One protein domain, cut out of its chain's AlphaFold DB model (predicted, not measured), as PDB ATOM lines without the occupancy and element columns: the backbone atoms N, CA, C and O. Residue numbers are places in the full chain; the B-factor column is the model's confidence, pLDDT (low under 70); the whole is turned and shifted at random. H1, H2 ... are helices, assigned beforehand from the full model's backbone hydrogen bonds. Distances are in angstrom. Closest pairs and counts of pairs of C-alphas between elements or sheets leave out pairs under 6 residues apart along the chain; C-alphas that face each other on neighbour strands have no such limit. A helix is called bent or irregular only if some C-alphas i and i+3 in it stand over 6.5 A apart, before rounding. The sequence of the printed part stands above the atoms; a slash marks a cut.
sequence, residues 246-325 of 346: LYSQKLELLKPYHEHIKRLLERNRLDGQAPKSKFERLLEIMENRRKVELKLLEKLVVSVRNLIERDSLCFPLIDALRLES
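This is residues 246 to 325 of the 346 residues of an uncharacterized protein of Onchocerca flexuosa (UniProt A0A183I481). One long helix, H3, makes the length of the domain; the first arm of the bent helix H1, H1a, packs on its earlier part, and the short helix H2 packs on H1 and is near H3 without touching it. The arm H1a runs side by side with the beginning of H3, H1b turns away from it, and H2 folds back along H1b as a helical hairpin; residues 313 to 325 of H3 stick out free. The printed part has 80 residues with three named helices, H1, H2, H3 in chain order, and no named strand; the class is all helix. It is loose, with a radius of gyration of the C-alphas of 14.5 A, and spans 48 by 24 by 17 A.

H3, residues 294 to 325, measures 46.3 A, from C-alpha 294 at (205.459, 251.291, 327.711) to C-alpha 325 at (188.766, 239.031, 369.154). H1, residues 246 to 270, begins at (213.456, 251.754, 329.548) and was assigned as one helix by its hydrogen bonds, but is bent: C-alphas 256 and 259 are 7.3 A apart. Its arms are H1a, residues 246 to 256, 17.3 A, and H1b, residues 259 to 270, 16.5 A. H1a is itself irregular, with C-alphas 253 and 256 6.9 A apart. H2, residues 277 to 286, measures 14.3 A.

H3 touches H1a with residues 294 to 304 alone, the same way at a shallow tilt of 15 degrees; the closest C-alphas, of Tyr 247 and Leu 294, are 6.0 A apart. H1b is close to H3 but not clearly touching, His 260 to Ile 308 being the closest C-alphas at 7.4 A. H1b touches H2 with residues 261 to 265 alone, opposite ways at a shallow tilt of 18 degrees; the closest C-alphas, of Leu 265 and Phe 279, are 6.5 A apart. H1a and H2 only just touch, with 3 pairs of C-alphas within 8 A, the closest being Leu 251 and Met 286 at 6.3 A. H2 and H3 are near each other, with 7 pairs of C-alphas within 10 A. Every O i to N i+4 pair is within hydrogen-bond range in H1b and H2, against 5 of 7 in H1a and 25 of 28 in H3.

The C-alphas of Leu 246 and Ser 325, the two farthest apart, are 48.4 A apart. The printed part has no cut, and both links are short. Mean pLDDT of the printed part is 81.2, with residues 274 to 275 and 312 to 325 under 70.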
ATOM      1  N   LEU A 246     214.436 251.210 328.605       86.12
ATOM      2  CA  LEU A 246     213.456 251.754 329.548       86.12
ATOM      3  C   LEU A 246     212.346 250.741 329.853       86.12
ATOM      4  O   LEU A 246     211.972 250.552 331.010       86.12
ATOM      5  N   TYR A 247     211.863 250.030 328.834       89.38
ATOM      6  CA  TYR A 247     210.883 248.959 328.992       89.38
ATOM      7  C   TYR A 247     211.410 247.850 329.905       89.38
ATOM      8  O   TYR A 247     210.745 247.461 330.868       89.38
ATOM      9  N   SER A 248     212.635 247.390 329.643       88.50
ATOM     10  CA  SER A 248     213.294 246.358 330.448       88.50
ATOM     11  C   SER A 248     213.490 246.819 331.893       88.50
ATOM     12  O   SER A 248     213.165 246.084 332.823       88.50
ATOM     13  N   GLN A 249     213.900 248.076 332.099       91.38
ATOM     14  CA  GLN A 249     214.019 248.673 333.430       91.38
ATOM     15  C   GLN A 249     212.683 248.686 334.188       91.38
ATOM     16  O   GLN A 249     212.636 248.344 335.369       91.38
ATOM     17  N   LYS A 250     211.575 249.061 333.537       90.19
ATOM     18  CA  LYS A 250     210.251 249.046 334.183       90.19
ATOM     19  C   LYS A 250     209.780 247.622 334.498       90.19
ATOM     20  O   LYS A 250     209.101 247.431 335.506       90.19
ATOM     21  N   LEU A 251     210.154 246.632 333.687       91.19
ATOM     22  CA  LEU A 251     209.866 245.222 333.961       91.19
ATOM     23  C   LEU A 251     210.638 244.714 335.190       91.19
ATOM     24  O   LEU A 251     210.066 244.018 336.028       91.19
ATOM     25  N   GLU A 252     211.906 245.114 335.341       91.69
ATOM     26  CA  GLU A 252     212.715 244.809 336.533       91.69
ATOM     27  C   GLU A 252     212.065 245.347 337.814       91.69
ATOM     28  O   GLU A 252     212.041 244.649 338.825       91.69
ATOM     29  N   LEU A 253     211.448 246.536 337.774       91.06
ATOM     30  CA  LEU A 253     210.717 247.087 338.926       91.06
ATOM     31  C   LEU A 253     209.512 246.234 339.344       91.06
ATOM     32  O   LEU A 253     209.082 246.307 340.494       91.06
ATOM     33  N   LEU A 254     208.951 245.439 338.430       90.25
ATOM     34  CA  LEU A 254     207.840 244.542 338.737       90.25
ATOM     35  C   LEU A 254     208.303 243.208 339.328       90.25
ATOM     36  O   LEU A 254     207.546 242.613 340.096       90.25
ATOM     37  N   LYS A 255     209.523 242.739 339.026       91.00
ATOM     38  CA  LYS A 255     210.023 241.424 339.475       91.00
ATOM     39  C   LYS A 255     209.862 241.160 340.980       91.00
ATOM     40  O   LYS A 255     209.373 240.079 341.308       91.00
ATOM     41  N   PRO A 256     210.172 242.101 341.897       90.44
ATOM     42  CA  PRO A 256     210.010 241.871 343.335       90.44
ATOM     43  C   PRO A 256     208.569 241.545 343.752       90.44
ATOM     44  O   PRO A 256     208.347 240.884 344.763       90.44
ATOM     45  N   TYR A 257     207.577 241.985 342.974       89.50
ATOM     46  CA  TYR A 257     206.159 241.789 343.275       89.50
ATOM     47  C   TYR A 257     205.578 240.501 342.675       89.50
ATOM     48  O   TYR A 257     204.433 240.162 342.978       89.50
ATOM     49  N   HIS A 258     206.336 239.770 341.849       91.44
ATOM     50  CA  HIS A 258     205.852 238.596 341.107       91.44
ATOM     51  C   HIS A 258     205.269 237.515 342.022       91.44
ATOM     52  O   HIS A 258     204.109 237.127 341.876       91.44
ATOM     53  N   GLU A 259     206.025 237.114 343.043       89.94
ATOM     54  CA  GLU A 259     205.585 236.115 344.021       89.94
ATOM     55  C   GLU A 259     204.414 236.607 344.885       89.94
ATOM     56  O   GLU A 259     203.557 235.820 345.294       89.94
ATOM     57  N   HIS A 260     204.326 237.914 345.152       88.25
ATOM     58  CA  HIS A 260     203.199 238.479 345.902       88.25
ATOM     59  C   HIS A 260     201.912 238.448 345.076       88.25
ATOM     60  O   HIS A 260     200.855 238.083 345.588       88.25
ATOM     61  N   ILE A 261     201.998 238.761 343.782       89.44
ATOM     62  CA  ILE A 261     200.859 238.689 342.860       89.44
ATOM     63  C   ILE A 261     200.383 237.241 342.692       89.44
ATOM     64  O   ILE A 261     199.173 237.013 342.696       89.44
ATOM     65  N   LYS A 262     201.294 236.260 342.612       89.56
ATOM     66  CA  LYS A 262     200.924 234.832 342.604       89.56
ATOM     67  C   LYS A 262     200.153 234.436 343.859       89.56
ATOM     68  O   LYS A 262     199.076 233.854 343.755       89.56
ATOM     69  N   ARG A 263     200.664 234.799 345.041       88.06
ATOM     70  CA  ARG A 263     199.980 234.539 346.319       88.06
ATOM     71  C   ARG A 263     198.615 235.215 346.382       88.06
ATOM     72  O   ARG A 263     197.656 234.615 346.858       88.06
ATOM     73  N   LEU A 264     198.501 236.434 345.858       85.69
ATOM     74  CA  LEU A 264     197.235 237.154 345.793       85.69
ATOM     75  C   LEU A 264     196.231 236.476 344.851       85.69
ATOM     76  O   LEU A 264     195.049 236.388 345.183       85.69
ATOM     77  N   LEU A 265     196.678 235.995 343.688       86.44
ATOM     78  CA  LEU A 265     195.844 235.239 342.752       86.44
ATOM     79  C   LEU A 265     195.339 233.942 343.397       86.44
ATOM     80  O   LEU A 265     194.137 233.683 343.359       86.44
ATOM     81  N   GLU A 266     196.226 233.192 344.052       86.25
ATOM     82  CA  GLU A 266     195.858 231.952 344.740       86.25
ATOM     83  C   GLU A 266     194.902 232.214 345.909       86.25
ATOM     84  O   GLU A 266     193.889 231.532 346.033       86.25
ATOM     85  N   ARG A 267     195.127 233.268 346.706       83.25
ATOM     86  CA  ARG A 267     194.183 233.677 347.759       83.25
ATOM     87  C   ARG A 267     192.801 233.986 347.190       83.25
ATOM     88  O   ARG A 267     191.812 233.495 347.714       83.25
ATOM     89  N   ASN A 268     192.717 234.749 346.095       82.00
ATOM     90  CA  ASN A 268     191.426 235.025 345.453       82.00
ATOM     91  C   ASN A 268     190.738 233.727 344.989       82.00
ATOM     92  O   ASN A 268     189.519 233.620 345.115       82.00
ATOM     93  N   ARG A 269     191.502 232.749 344.483       82.88
ATOM     94  CA  ARG A 269     190.978 231.432 344.093       82.88
ATOM     95  C   ARG A 269     190.413 230.674 345.300       82.88
ATOM     96  O   ARG A 269     189.333 230.099 345.196       82.88
ATOM     97  N   LEU A 270     191.118 230.703 346.434       82.62
ATOM     98  CA  LEU A 270     190.695 230.074 347.691       82.62
ATOM     99  C   LEU A 270     189.479 230.767 348.326       82.62
ATOM    100  O   LEU A 270     188.599 230.087 348.841       82.62
ATOM    101  N   ASP A 271     189.376 232.092 348.211       78.81
ATOM    102  CA  ASP A 271     188.229 232.890 348.674       78.81
ATOM    103  C   ASP A 271     186.956 232.673 347.818       78.81
ATOM    104  O   ASP A 271     185.952 233.368 347.993       78.81
ATOM    105  N   GLY A 272     186.989 231.754 346.844       73.25
ATOM    106  CA  GLY A 272     185.877 231.483 345.929       73.25
ATOM    107  C   GLY A 272     185.581 232.636 344.966       73.25
ATOM    108  O   GLY A 272     184.520 232.663 344.337       73.25
ATOM    109  N   GLN A 273     186.492 233.607 344.836       72.81
ATOM    110  CA  GLN A 273     186.360 234.662 343.838       72.81
ATOM    111  C   GLN A 273     186.648 234.075 342.456       72.81
ATOM    112  O   GLN A 273     187.594 233.308 342.275       72.81
ATOM    113  N   ALA A 274     185.856 234.475 341.459       65.44
ATOM    114  CA  ALA A 274     186.117 234.095 340.077       65.44
ATOM    115  C   ALA A 274     187.569 234.452 339.687       65.44
ATOM    116  O   ALA A 274     188.043 235.528 340.086       65.44
ATOM    117  N   PRO A 275     188.264 233.600 338.906       64.06
ATOM    118  CA  PRO A 275     189.614 233.876 338.432       64.06
ATOM    119  C   PRO A 275     189.676 235.269 337.808       64.06
ATOM    120  O   PRO A 275     189.026 235.576 336.806       64.06
ATOM    121  N   LYS A 276     190.417 236.169 338.452       71.44
ATOM    122  CA  LYS A 276     190.567 237.543 337.982       71.44
ATOM    123  C   LYS A 276     191.584 237.520 336.844       71.44
ATOM    124  O   LYS A 276     192.774 237.677 337.097       71.44
ATOM    125  N   SER A 277     191.101 237.409 335.605       75.25
ATOM    126  CA  SER A 277     191.901 237.412 334.361       75.25
ATOM    127  C   SER A 277     192.940 238.542 334.275       75.25
ATOM    128  O   SER A 277     193.968 238.423 333.615       75.25
ATOM    129  N   LYS A 278     192.713 239.649 334.991       83.31
ATOM    130  CA  LYS A 278     193.670 240.753 335.140       83.31
ATOM    131  C   LYS A 278     194.981 240.373 335.849       83.31
ATOM    132  O   LYS A 278     196.010 240.942 335.506       83.31
ATOM    133  N   PHE A 279     194.963 239.455 336.818       85.81
ATOM    134  CA  PHE A 279     196.170 239.002 337.523       85.81
ATOM    135  C   PHE A 279     196.963 238.000 336.689       85.81
ATOM    136  O   PHE A 279     198.181 238.102 336.627       85.81
ATOM    137  N   GLU A 280     196.277 237.108 335.980       86.75
ATOM    138  CA  GLU A 280     196.903 236.201 335.011       86.75
ATOM    139  C   GLU A 280     197.592 236.997 333.898       86.75
ATOM    140  O   GLU A 280     198.782 236.825 333.643       86.75
ATOM    141  N   ARG A 281     196.885 237.981 333.325       89.62
ATOM    142  CA  ARG A 281     197.444 238.889 332.316       89.62
ATOM    143  C   ARG A 281     198.628 239.705 332.836       89.62
ATOM    144  O   ARG A 281     199.548 239.982 332.076       89.62
ATOM    145  N   LEU A 282     198.615 240.100 334.107       91.25
ATOM    146  CA  LEU A 282     199.739 240.793 334.736       91.25
ATOM    147  C   LEU A 282     200.962 239.875 334.873       91.25
ATOM    148  O   LEU A 282     202.066 240.293 334.533       91.25
ATOM    149  N   LEU A 283     200.766 238.626 335.303       91.56
ATOM    150  CA  LEU A 283     201.841 237.635 335.394       91.56
ATOM    151  C   LEU A 283     202.453 237.338 334.019       91.56
ATOM    152  O   LEU A 283     203.672 237.303 333.897       91.56
ATOM    153  N   GLU A 284     201.638 237.218 332.967       92.56
ATOM    154  CA  GLU A 284     202.129 237.070 331.587       92.56
ATOM    155  C   GLU A 284     203.024 238.235 331.141       92.56
ATOM    156  O   GLU A 284     204.027 238.015 330.461       92.56
ATOM    157  N   ILE A 285     202.669 239.471 331.511       91.94
ATOM    158  CA  ILE A 285     203.458 240.664 331.178       91.94
ATOM    159  C   ILE A 285     204.789 240.649 331.932       91.94
ATOM    160  O   ILE A 285     205.840 240.872 331.338       91.94
ATOM    161  N   MET A 286     204.753 240.347 333.230       90.81
ATOM    162  CA  MET A 286     205.942 240.304 334.087       90.81
ATOM    163  C   MET A 286     206.913 239.182 333.710       90.81
ATOM    164  O   MET A 286     208.122 239.354 333.814       90.81
ATOM    165  N   GLU A 287     206.395 238.052 333.229       90.62
ATOM    166  CA  GLU A 287     207.186 236.922 332.721       90.62
ATOM    167  C   GLU A 287     207.641 237.121 331.270       90.62
ATOM    168  O   GLU A 287     208.172 236.200 330.653       90.62
ATOM    169  N   ASN A 288     207.412 238.311 330.707       87.12
ATOM    170  CA  ASN A 288     207.747 238.663 329.331       87.12
ATOM    171  C   ASN A 288     207.096 237.740 328.276       87.12
ATOM    172  O   ASN A 288     207.521 237.701 327.123       87.12
ATOM    173  N   ARG A 289     206.028 237.019 328.651       90.62
ATOM    174  CA  ARG A 289     205.201 236.205 327.740       90.62
ATOM    175  C   ARG A 289     204.251 237.071 326.913       90.62
ATOM    176  O   ARG A 289     203.761 236.639 325.873       90.62
ATOM    177  N   ARG A 290     203.994 238.302 327.366       89.94
ATOM    178  CA  ARG A 290     203.147 239.291 326.693       89.94
ATOM    179  C   ARG A 290     203.784 240.678 326.757       89.94
ATOM    180  O   ARG A 290     203.962 241.229 327.837       89.94
ATOM    181  N   LYS A 291     204.053 241.280 325.596       90.25
ATOM    182  CA  LYS A 291     204.484 242.683 325.510       90.25
ATOM    183  C   LYS A 291     203.283 243.629 325.563       90.25
ATOM    184  O   LYS A 291     202.217 243.325 325.028       90.25
ATOM    185  N   VAL A 292     203.459 244.772 326.217       91.88
ATOM    186  CA  VAL A 292     202.472 245.860 326.288       91.88
ATOM    187  C   VAL A 292     203.123 247.186 325.927       91.88
ATOM    188  O   VAL A 292     204.343 247.288 325.882       91.88
ATOM    189  N   GLU A 293     202.322 248.217 325.670       92.94
ATOM    190  CA  GLU A 293     202.860 249.565 325.490       92.94
ATOM    191  C   GLU A 293     203.573 250.044 326.759       92.94
ATOM    192  O   GLU A 293     203.096 249.821 327.877       92.94
ATOM    193  N   LEU A 294     204.676 250.772 326.593       88.44
ATOM    194  CA  LEU A 294     205.459 251.291 327.711       88.44
ATOM    195  C   LEU A 294     204.616 252.144 328.671       88.44
ATOM    196  O   LEU A 294     204.675 251.949 329.881       88.44
ATOM    197  N   LYS A 295     203.746 253.015 328.142       90.75
ATOM    198  CA  LYS A 295     202.826 253.834 328.954       90.75
ATOM    199  C   LYS A 295     201.906 252.990 329.839       90.75
ATOM    200  O   LYS A 295     201.507 253.425 330.920       90.75
ATOM    201  N   LEU A 296     201.523 251.797 329.379       91.00
ATOM    202  CA  LEU A 296     200.743 250.863 330.184       91.00
ATOM    203  C   LEU A 296     201.628 250.198 331.240       91.00
ATOM    204  O   LEU A 296     201.207 250.104 332.389       91.00
ATOM    205  N   LEU A 297     202.850 249.796 330.882       92.06
ATOM    206  CA  LEU A 297     203.813 249.218 331.821       92.06
ATOM    207  C   LEU A 297     204.133 250.176 332.981       92.06
ATOM    208  O   LEU A 297     204.122 249.763 334.137       92.06
ATOM    209  N   GLU A 298     204.312 251.468 332.706       92.19
ATOM    210  CA  GLU A 298     204.518 252.492 333.738       92.19
ATOM    211  C   GLU A 298     203.343 252.587 334.716       92.19
ATOM    212  O   GLU A 298     203.531 252.619 335.936       92.19
ATOM    213  N   LYS A 299     202.111 252.572 334.193       93.75
ATOM    214  CA  LYS A 299     200.900 252.545 335.024       93.75
ATOM    215  C   LYS A 299     200.800 251.256 335.832       93.75
ATOM    216  O   LYS A 299     200.365 251.301 336.982       93.75
ATOM    217  N   LEU A 300     201.198 250.120 335.255       92.12
ATOM    218  CA  LEU A 300     201.202 248.830 335.942       92.12
ATOM    219  C   LEU A 300     202.184 248.824 337.111       92.12
ATOM    220  O   LEU A 300     201.792 248.387 338.185       92.12
ATOM    221  N   VAL A 301     203.392 249.376 336.958       92.50
ATOM    222  CA  VAL A 301     204.361 249.520 338.064       92.50
ATOM    223  C   VAL A 301     203.726 250.236 339.258       92.50
ATOM    224  O   VAL A 301     203.727 249.712 340.372       92.50
ATOM    225  N   VAL A 302     203.111 251.398 339.023       91.50
ATOM    226  CA  VAL A 302     202.459 252.179 340.088       91.50
ATOM    227  C   VAL A 302     201.248 251.440 340.663       91.50
ATOM    228  O   VAL A 302     201.061 251.386 341.878       91.50
ATOM    229  N   SER A 303     200.420 250.841 339.804       90.06
ATOM    230  CA  SER A 303     199.212 250.129 340.229       90.06
ATOM    231  C   SER A 303     199.525 248.880 341.050       90.06
ATOM    232  O   SER A 303     198.807 248.603 342.008       90.06
ATOM    233  N   VAL A 304     200.552 248.118 340.676       91.00
ATOM    234  CA  VAL A 304     200.995 246.922 341.401       91.00
ATOM    235  C   VAL A 304     201.553 247.318 342.752       91.00
ATOM    236  O   VAL A 304     201.136 246.752 343.755       91.00
ATOM    237  N   ARG A 305     202.413 248.338 342.798       89.75
ATOM    238  CA  ARG A 305     202.940 248.856 344.060       89.75
ATOM    239  C   ARG A 305     201.812 249.252 345.019       89.75
ATOM    240  O   ARG A 305     201.766 248.747 346.134       89.75
ATOM    241  N   ASN A 306     200.859 250.066 344.559       87.50
ATOM    242  CA  ASN A 306     199.701 250.471 345.364       87.50
ATOM    243  C   ASN A 306     198.845 249.276 345.806       87.50
ATOM    244  O   ASN A 306     198.322 249.260 346.918       87.50
ATOM    245  N   LEU A 307     198.668 248.279 344.936       87.50
ATOM    246  CA  LEU A 307     197.933 247.066 345.273       87.50
ATOM    247  C   LEU A 307     198.624 246.293 346.399       87.50
ATOM    248  O   LEU A 307     197.945 245.901 347.344       87.50
ATOM    249  N   ILE A 308     199.939 246.083 346.296       85.19
ATOM    250  CA  ILE A 308     200.705 245.356 347.310       85.19
ATOM    251  C   ILE A 308     200.716 246.135 348.622       85.19
ATOM    252  O   ILE A 308     200.435 245.547 349.657       85.19
ATOM    253  N   GLU A 309     200.937 247.451 348.594       84.00
ATOM    254  CA  GLU A 309     200.878 248.288 349.797       84.00
ATOM    255  C   GLU A 309     199.512 248.167 350.496       84.00
ATOM    256  O   GLU A 309     199.451 247.953 351.704       84.00
ATOM    257  N   ARG A 310     198.399 248.202 349.748       79.56
ATOM    258  CA  ARG A 310     197.060 248.002 350.330       79.56
ATOM    259  C   ARG A 310     196.835 246.590 350.864       79.56
ATOM    260  O   ARG A 310     196.183 246.439 351.891       79.56
ATOM    261  N   ASP A 311     197.331 245.573 350.171       74.19
ATOM    262  CA  ASP A 311     197.203 244.178 350.594       74.19
ATOM    263  C   ASP A 311     198.018 243.896 351.866       74.19
ATOM    264  O   ASP A 311     197.517 243.276 352.802       74.19
ATOM    265  N   SER A 312     199.232 244.442 351.940       67.81
ATOM    266  CA  SER A 312     200.089 244.397 353.122       67.81
ATOM    267  C   SER A 312     199.490 245.152 354.305       67.81
ATOM    268  O   SER A 312     199.636 244.681 355.421       67.81
ATOM    269  N   LEU A 313     198.788 246.270 354.097       58.56
ATOM    270  CA  LEU A 313     198.105 247.002 355.176       58.56
ATOM    271  C   LEU A 313     196.869 246.269 355.716       58.56
ATOM    272  O   LEU A 313     196.503 246.454 356.876       58.56
ATOM    273  N   CYS A 314     196.231 245.418 354.911       55.44
ATOM    274  CA  CYS A 314     195.122 244.597 355.386       55.44
ATOM    275  C   CYS A 314     195.576 243.516 356.378       55.44
ATOM    276  O   CYS A 314     194.777 243.127 357.222       55.44
ATOM    277  N   PHE A 315     196.828 243.045 356.319       53.16
ATOM    278  CA  PHE A 315     197.296 241.959 357.189       53.16
ATOM    279  C   PHE A 315     197.423 242.387 358.666       53.16
ATOM    280  O   PHE A 315     196.785 241.750 359.499       53.16
ATOM    281  N   PRO A 316     198.090 243.508 359.015       55.69
ATOM    282  CA  PRO A 316     198.102 244.034 360.380       55.69
ATOM    283  C   PRO A 316     196.718 244.440 360.882       55.69
ATOM    284  O   PRO A 316     196.456 244.319 362.067       55.69
ATOM    285  N   LEU A 317     195.821 244.912 360.007       51.47
ATOM    286  CA  LEU A 317     194.457 245.279 360.402       51.47
ATOM    287  C   LEU A 317     193.599 244.046 360.707       51.47
ATOM    288  O   LEU A 317     192.856 244.050 361.682       51.47
ATOM    289  N   ILE A 318     193.707 242.982 359.908       58.25
ATOM    290  CA  ILE A 318     193.015 241.712 360.168       58.25
ATOM    291  C   ILE A 318     193.615 241.015 361.393       58.25
ATOM    292  O   ILE A 318     192.859 240.477 362.198       58.25
ATOM    293  N   ASP A 319     194.938 241.046 361.565       53.00
ATOM    294  CA  ASP A 319     195.592 240.501 362.758       53.00
ATOM    295  C   ASP A 319     195.267 241.321 364.012       53.00
ATOM    296  O   ASP A 319     194.985 240.727 365.047       53.00
ATOM    297  N   ALA A 320     195.189 242.653 363.932       55.19
ATOM    298  CA  ALA A 320     194.722 243.493 365.036       55.19
ATOM    299  C   ALA A 320     193.269 243.167 365.413       55.19
ATOM    300  O   ALA A 320     192.982 242.970 366.587       55.19
ATOM    301  N   LEU A 321     192.377 243.002 364.430       54.94
ATOM    302  CA  LEU A 321     190.988 242.588 364.670       54.94
ATOM    303  C   LEU A 321     190.880 241.150 365.213       54.94
ATOM    304  O   LEU A 321     189.959 240.844 365.970       54.94
ATOM    305  N   ARG A 322     191.808 240.252 364.852       55.84
ATOM    306  CA  ARG A 322     191.888 238.895 365.421       55.84
ATOM    307  C   ARG A 322     192.439 238.886 366.842       55.84
ATOM    308  O   ARG A 322     191.936 238.102 367.639       55.84
ATOM    309  N   LEU A 323     193.427 239.722 367.169       52.62
ATOM    310  CA  LEU A 323     193.919 239.876 368.542       52.62
ATOM    311  C   LEU A 323     192.852 240.515 369.436       52.62
ATOM    312  O   LEU A 323     192.608 240.013 370.529       52.62
ATOM    313  N   GLU A 324     192.135 241.527 368.943       42.19
ATOM    314  CA  GLU A 324     191.007 242.135 369.664       42.19
ATOM    315  C   GLU A 324     189.871 241.120 369.901       42.19
ATOM    316  O   GLU A 324     189.208 241.143 370.933       42.19
ATOM    317  N   SER A 325     189.697 240.155 368.988       44.41
ATOM    318  CA  SER A 325     188.766 239.031 369.154       44.41
ATOM    319  C   SER A 325     189.299 237.891 370.038       44.41
ATOM    320  O   SER A 325     188.508 237.044 370.451       44.41
TER     321      SER A 325